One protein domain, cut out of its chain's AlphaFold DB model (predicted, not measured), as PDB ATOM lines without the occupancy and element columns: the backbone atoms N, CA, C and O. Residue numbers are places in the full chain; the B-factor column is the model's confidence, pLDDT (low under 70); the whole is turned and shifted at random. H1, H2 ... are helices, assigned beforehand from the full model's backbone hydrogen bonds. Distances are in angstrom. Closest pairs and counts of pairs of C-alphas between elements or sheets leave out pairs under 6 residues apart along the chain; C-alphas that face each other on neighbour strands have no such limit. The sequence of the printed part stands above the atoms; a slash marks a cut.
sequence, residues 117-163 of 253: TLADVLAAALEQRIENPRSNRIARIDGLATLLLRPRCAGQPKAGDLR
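AT A GLANCE: This is residues 117 to 163 of the 253 residues of an uncharacterized protein of Thiocapsa marina 5811 (UniProt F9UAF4). Two helices, H1 and H2, form a helical hairpin that opens slightly like a narrow V, with its closer side next to the tight link. After H2 the unnamed stretch of residues 149 to 163 loops outward, where residues 151 to 157 stick out, and folds back to the first printed residue. The printed part has 47 residues with two named helices, H1 then H2, and no named strand, and its class is all helix. It is loose, with a radius of gyration of the C-alphas of 11.9 A, and is a rod spanning 37 by 18 by 13 A.

HOW THE PARTS SIT: H1, residues 118 to 131, and H2, residues 137 to 148, form a helical hairpin. They touch, and the closest C-alphas, those of Ala 125 and Arg 137, are 5.6 A apart. H2 touches H1 with residues 137 to 141 alone. Their lines stand at a shallow tilt of 28 degrees, opposite ways, and their centres are 12.9 A apart. In both helices every O i to N i+4 pair is within hydrogen-bond range.

IN THESE COORDINATES: H1 begins at C-alpha 118, at (-9.541, -3.102, 30.552), and runs 20.1 A to C-alpha 131, at (9.698, -6.951, 26.334). Five residues lie between H1 and H2. H2 measures 16.6 A from its first to its last C-alpha and ends at C-alpha 148, at (-15.169, -7.899, 40.813).

THE WHOLE: The two C-alphas farthest apart, those of Glu 131 and Ala 154, are 37.2 A apart. Residues 151 to 157 stand free. The C-alphas of Thr 117 and Arg 163, the first and last printed residues, are 4.2 A apart. The printed part has no cut, and the link from H1 to H2 is tight. The mean pLDDT of the printed part is 95.5, and no printed residue is under 70.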
ATOM      1  N   THR A 117      -9.529   1.650  29.244       98.69
ATOM      2  CA  THR A 117     -10.377   0.469  29.440       98.69
ATOM      3  C   THR A 117      -9.549  -0.761  29.819       98.69
ATOM      4  O   THR A 117      -8.327  -0.790  29.668       98.69
ATOM      5  N   LEU A 118     -10.199  -1.819  30.305       98.00
ATOM      6  CA  LEU A 118      -9.541  -3.102  30.552       98.00
ATOM      7  C   LEU A 118      -8.905  -3.672  29.279       98.00
ATOM      8  O   LEU A 118      -7.831  -4.263  29.370       98.00
ATOM      9  N   ALA A 119      -9.536  -3.493  28.113       98.31
ATOM     10  CA  ALA A 119      -8.978  -3.937  26.838       98.31
ATOM     11  C   ALA A 119      -7.685  -3.185  26.494       98.31
ATOM     12  O   ALA A 119      -6.682  -3.825  26.176       98.31
ATOM     13  N   ASP A 120      -7.682  -1.856  26.635       98.50
ATOM     14  CA  ASP A 120      -6.504  -1.014  26.381       98.50
ATOM     15  C   ASP A 120      -5.338  -1.404  27.306       98.50
ATOM     16  O   ASP A 120      -4.206  -1.622  26.867       98.50
ATOM     17  N   VAL A 121      -5.626  -1.560  28.605       97.94
ATOM     18  CA  VAL A 121      -4.615  -1.920  29.608       97.94
ATOM     19  C   VAL A 121      -4.090  -3.342  29.387       97.94
ATOM     20  O   VAL A 121      -2.899  -3.582  29.598       97.94
ATOM     21  N   LEU A 122      -4.935  -4.276  28.937       98.00
ATOM     22  CA  LEU A 122      -4.522  -5.637  28.594       98.00
ATOM     23  C   LEU A 122      -3.629  -5.665  27.352       98.00
ATOM     24  O   LEU A 122      -2.593  -6.326  27.385       98.00
ATOM     25  N   ALA A 123      -3.984  -4.928  26.299       98.12
ATOM     26  CA  ALA A 123      -3.160  -4.813  25.097       98.12
ATOM     27  C   ALA A 123      -1.764  -4.269  25.442       98.12
ATOM     28  O   ALA A 123      -0.757  -4.905  25.139       98.12
ATOM     29  N   ALA A 124      -1.693  -3.172  26.202       97.44
ATOM     30  CA  ALA A 124      -0.420  -2.624  26.668       97.44
ATOM     31  C   ALA A 124       0.358  -3.596  27.580       97.44
ATOM     32  O   ALA A 124       1.589  -3.618  27.579       97.44
ATOM     33  N   ALA A 125      -0.341  -4.398  28.389       96.44
ATOM     34  CA  ALA A 125       0.289  -5.401  29.242       96.44
ATOM     35  C   ALA A 125       0.872  -6.579  28.445       96.44
ATOM     36  O   ALA A 125       1.890  -7.128  28.871       96.44
ATOM     37  N   LEU A 126       0.255  -6.953  27.320       97.44
ATOM     38  CA  LEU A 126       0.761  -7.979  26.406       97.44
ATOM     39  C   LEU A 126       2.055  -7.522  25.729       97.44
ATOM     40  O   LEU A 126       3.050  -8.238  25.826       97.44
ATOM     41  N   GLU A 127       2.082  -6.311  25.166       97.88
ATOM     42  CA  GLU A 127       3.302  -5.727  24.580       97.88
ATOM     43  C   GLU A 127       4.439  -5.674  25.610       97.88
ATOM     44  O   GLU A 127       5.537  -6.192  25.396       97.88
ATOM     45  N   GLN A 128       4.147  -5.184  26.818       94.50
ATOM     46  CA  GLN A 128       5.139  -5.145  27.890       94.50
ATOM     47  C   GLN A 128       5.609  -6.542  28.328       94.50
ATOM     48  O   GLN A 128       6.721  -6.686  28.834       94.50
ATOM     49  N   ARG A 129       4.781  -7.584  28.196       95.00
ATOM     50  CA  ARG A 129       5.160  -8.956  28.565       95.00
ATOM     51  C   ARG A 129       6.130  -9.574  27.560       95.00
ATOM     52  O   ARG A 129       6.917 -10.430  27.970       95.00
ATOM     53  N   ILE A 130       6.073  -9.145  26.297       95.81
ATOM     54  CA  ILE A 130       7.035  -9.514  25.250       95.81
ATOM     55  C   ILE A 130       8.407  -8.923  25.592       95.81
ATOM     56  O   ILE A 130       9.398  -9.648  25.608       95.81
ATOM     57  N   GLU A 131       8.455  -7.638  25.954       95.62
ATOM     58  CA  GLU A 131       9.698  -6.951  26.334       95.62
ATOM     59  C   GLU A 131      10.238  -7.398  27.702       95.62
ATOM     60  O   GLU A 131      11.444  -7.547  27.903       95.62
ATOM     61  N   ASN A 132       9.342  -7.622  28.665       94.19
ATOM     62  CA  ASN A 132       9.671  -8.025  30.025       94.19
ATOM     63  C   ASN A 132       8.832  -9.238  30.456       94.19
ATOM     64  O   ASN A 132       7.748  -9.086  31.040       94.19
ATOM     65  N   PRO A 133       9.381 -10.457  30.299       92.75
ATOM     66  CA  PRO A 133       8.707 -11.682  30.698       92.75
ATOM     67  C   PRO A 133       8.413 -11.836  32.200       92.75
ATOM     68  O   PRO A 133       7.801 -12.816  32.610       92.75
ATOM     69  N   ARG A 134       8.844 -10.905  33.055       93.12
ATOM     70  CA  ARG A 134       8.532 -10.913  34.495       93.12
ATOM     71  C   ARG A 134       7.385  -9.969  34.865       93.12
ATOM     72  O   ARG A 134       7.041  -9.866  36.041       93.12
ATOM     73  N   SER A 135       6.800  -9.263  33.894       92.69
ATOM     74  CA  SER A 135       5.660  -8.376  34.138       92.69
ATOM     75  C   SER A 135       4.435  -9.159  34.624       92.69
ATOM     76  O   SER A 135       4.003 -10.120  33.986       92.69
ATOM     77  N   ASN A 136       3.843  -8.698  35.729       94.69
ATOM     78  CA  ASN A 136       2.629  -9.268  36.327       94.69
ATOM     79  C   ASN A 136       1.354  -8.494  35.955       94.69
ATOM     80  O   ASN A 136       0.300  -8.729  36.540       94.69
ATOM     81  N   ARG A 137       1.415  -7.552  35.000       94.62
ATOM     82  CA  ARG A 137       0.246  -6.718  34.663       94.62
ATOM     83  C   ARG A 137      -0.933  -7.536  34.140       94.62
ATOM     84  O   ARG A 137      -2.052  -7.261  34.544       94.62
ATOM     85  N   ILE A 138      -0.688  -8.570  33.332       96.62
ATOM     86  CA  ILE A 138      -1.752  -9.471  32.852       96.62
ATOM     87  C   ILE A 138      -2.421 -10.189  34.033       96.62
ATOM     88  O   ILE A 138      -3.640 -10.152  34.155       96.62
ATOM     89  N   ALA A 139      -1.630 -10.759  34.948       96.44
ATOM     90  CA  ALA A 139      -2.149 -11.436  36.139       96.44
ATOM     91  C   ALA A 139      -2.925 -10.484  37.070       96.44
ATOM     92  O   ALA A 139      -3.933 -10.870  37.652       96.44
ATOM     93  N   ARG A 140      -2.496  -9.220  37.184       96.88
ATOM     94  CA  ARG A 140      -3.227  -8.178  37.922       96.88
ATOM     95  C   ARG A 140      -4.588  -7.880  37.294       96.88
ATOM     96  O   ARG A 140      -5.577  -7.788  38.016       96.88
ATOM     97  N   ILE A 141      -4.638  -7.716  35.974       96.88
ATOM     98  CA  ILE A 141      -5.881  -7.457  35.232       96.88
ATOM     99  C   ILE A 141      -6.851  -8.626  35.413       96.88
ATOM    100  O   ILE A 141      -8.014  -8.407  35.750       96.88
ATOM    101  N   ASP A 142      -6.357  -9.853  35.251       96.81
ATOM    102  CA  ASP A 142      -7.138 -11.075  35.442       96.81
ATOM    103  C   ASP A 142      -7.664 -11.209  36.879       96.81
ATOM    104  O   ASP A 142      -8.856 -11.433  37.086       96.81
ATOM    105  N   GLY A 143      -6.817 -10.960  37.883       96.94
ATOM    106  CA  GLY A 143      -7.217 -10.979  39.291       96.94
ATOM    107  C   GLY A 143      -8.287  -9.938  39.631       96.94
ATOM    108  O   GLY A 143      -9.232 -10.242  40.353       96.94
ATOM    109  N   LEU A 144      -8.188  -8.723  39.080       97.38
ATOM    110  CA  LEU A 144      -9.197  -7.671  39.256       97.38
ATOM    111  C   LEU A 144     -10.532  -8.031  38.598       97.38
ATOM    112  O   LEU A 144     -11.588  -7.848  39.209       97.38
ATOM    113  N   ALA A 145     -10.492  -8.543  37.367       97.06
ATOM    114  CA  ALA A 145     -11.684  -8.989  36.655       97.06
ATOM    115  C   ALA A 145     -12.357 -10.157  37.392       97.06
ATOM    116  O   ALA A 145     -13.560 -10.106  37.635       97.06
ATOM    117  N   THR A 146     -11.576 -11.154  37.812       96.06
ATOM    118  CA  THR A 146     -12.047 -12.317  38.580       96.06
ATOM    119  C   THR A 146     -12.618 -11.921  39.942       96.06
ATOM    120  O   THR A 146     -13.607 -12.500  40.380       96.06
ATOM    121  N   LEU A 147     -12.030 -10.924  40.613       96.94
ATOM    122  CA  LEU A 147     -12.518 -10.437  41.902       96.94
ATOM    123  C   LEU A 147     -13.891  -9.764  41.786       96.94
ATOM    124  O   LEU A 147     -14.760 -10.023  42.613       96.94
ATOM    125  N   LEU A 148     -14.057  -8.856  40.817       97.19
ATOM    126  CA  LEU A 148     -15.169  -7.899  40.813       97.19
ATOM    127  C   LEU A 148     -16.298  -8.256  39.843       97.19
ATOM    128  O   LEU A 148     -17.440  -7.852  40.061       97.19
ATOM    129  N   LEU A 149     -16.015  -8.974  38.755       96.00
ATOM    130  CA  LEU A 149     -17.019  -9.230  37.728       96.00
ATOM    131  C   LEU A 149     -17.841 -10.474  38.029       96.00
ATOM    132  O   LEU A 149     -17.322 -11.561  38.265       96.00
ATOM    133  N   ARG A 150     -19.156 -10.328  37.883       92.75
ATOM    134  CA  ARG A 150     -20.086 -11.459  37.839       92.75
ATOM    135  C   ARG A 150     -20.186 -12.025  36.416       92.75
ATOM    136  O   ARG A 150     -19.831 -11.317  35.455       92.75
ATOM    137  N   PRO A 151     -20.700 -13.260  36.242       91.75
ATOM    138  CA  PRO A 151     -21.053 -13.785  34.926       91.75
ATOM    139  C   PRO A 151     -21.872 -12.767  34.127       91.75
ATOM    140  O   PRO A 151     -22.750 -12.097  34.668       91.75
ATOM    141  N   ARG A 152     -21.526 -12.588  32.850       92.62
ATOM    142  CA  ARG A 152     -22.127 -11.547  32.012       92.62
ATOM    143  C   ARG A 152     -23.512 -11.978  31.534       92.62
ATOM    144  O   ARG A 152     -23.637 -13.017  30.890       92.62
ATOM    145  N   CYS A 153     -24.520 -11.148  31.773       88.88
ATOM    146  CA  CYS A 153     -25.859 -11.307  31.209       88.88
ATOM    147  C   CYS A 153     -25.974 -10.642  29.825       88.88
ATOM    148  O   CYS A 153     -25.150  -9.808  29.438       88.88
ATOM    149  N   ALA A 154     -27.006 -11.001  29.057       86.62
ATOM    150  CA  ALA A 154     -27.315 -10.317  27.801       86.62
ATOM    151  C   ALA A 154     -27.570  -8.815  28.047       86.62
ATOM    152  O   ALA A 154     -28.138  -8.441  29.068       86.62
ATOM    153  N   GLY A 155     -27.111  -7.957  27.133       85.75
ATOM    154  CA  GLY A 155     -27.226  -6.496  27.260       85.75
ATOM    155  C   GLY A 155     -26.167  -5.827  28.146       85.75
ATOM    156  O   GLY A 155     -25.977  -4.623  28.041       85.75
ATOM    157  N   GLN A 156     -25.421  -6.583  28.958       91.69
ATOM    158  CA  GLN A 156     -24.333  -6.022  29.759       91.69
ATOM    159  C   GLN A 156     -23.034  -5.833  28.944       91.69
ATOM    160  O   GLN A 156     -22.728  -6.675  28.079       91.69
ATOM    161  N   PRO A 157     -22.225  -4.800  29.268       93.62
ATOM    162  CA  PRO A 157     -20.963  -4.526  28.580       93.62
ATOM    163  C   PRO A 157     -19.949  -5.663  28.759       93.62
ATOM    164  O   PRO A 157     -19.991  -6.439  29.723       93.62
ATOM    165  N   LYS A 158     -19.014  -5.808  27.818       95.94
ATOM    166  CA  LYS A 158     -17.929  -6.786  27.966       95.94
ATOM    167  C   LYS A 158     -16.955  -6.285  29.025       95.94
ATOM    168  O   LYS A 158     -16.857  -5.092  29.277       95.94
ATOM    169  N   ALA A 159     -16.194  -7.202  29.625       96.62
ATOM    170  CA  ALA A 159     -15.158  -6.825  30.588       96.62
ATOM    171  C   ALA A 159     -14.186  -5.792  29.991       96.62
ATOM    172  O   ALA A 159     -13.899  -4.788  30.628       96.62
ATOM    173  N   GLY A 160     -13.763  -6.005  28.739       97.50
ATOM    174  CA  GLY A 160     -12.841  -5.118  28.030       97.50
ATOM    175  C   GLY A 160     -13.331  -3.680  27.850       97.50
ATOM    176  O   GLY A 160     -12.491  -2.798  27.768       97.50
ATOM    177  N   ASP A 161     -14.646  -3.436  27.858       97.31
ATOM    178  CA  ASP A 161     -15.231  -2.103  27.635       97.31
ATOM    179  C   ASP A 161     -15.180  -1.224  28.902       97.31
ATOM    180  O   ASP A 161     -15.425  -0.020  28.857       97.31
ATOM    181  N   LEU A 162     -14.893  -1.823  30.061       98.19
ATOM    182  CA  LEU A 162     -14.976  -1.168  31.363       98.19
ATOM    183  C   LEU A 162     -13.666  -0.472  31.733       98.19
ATOM    184  O   LEU A 162     -12.578  -0.964  31.447       98.19
ATOM    185  N   ARG A 163     -13.764   0.651  32.446       98.38
ATOM    186  CA  ARG A 163     -12.618   1.480  32.850       98.38
ATOM    187  C   ARG A 163     -11.776   0.810  33.932       98.38
ATOM    188  O   ARG A 163     -12.272   0.556  35.029       98.38
TER     189      ARG A 163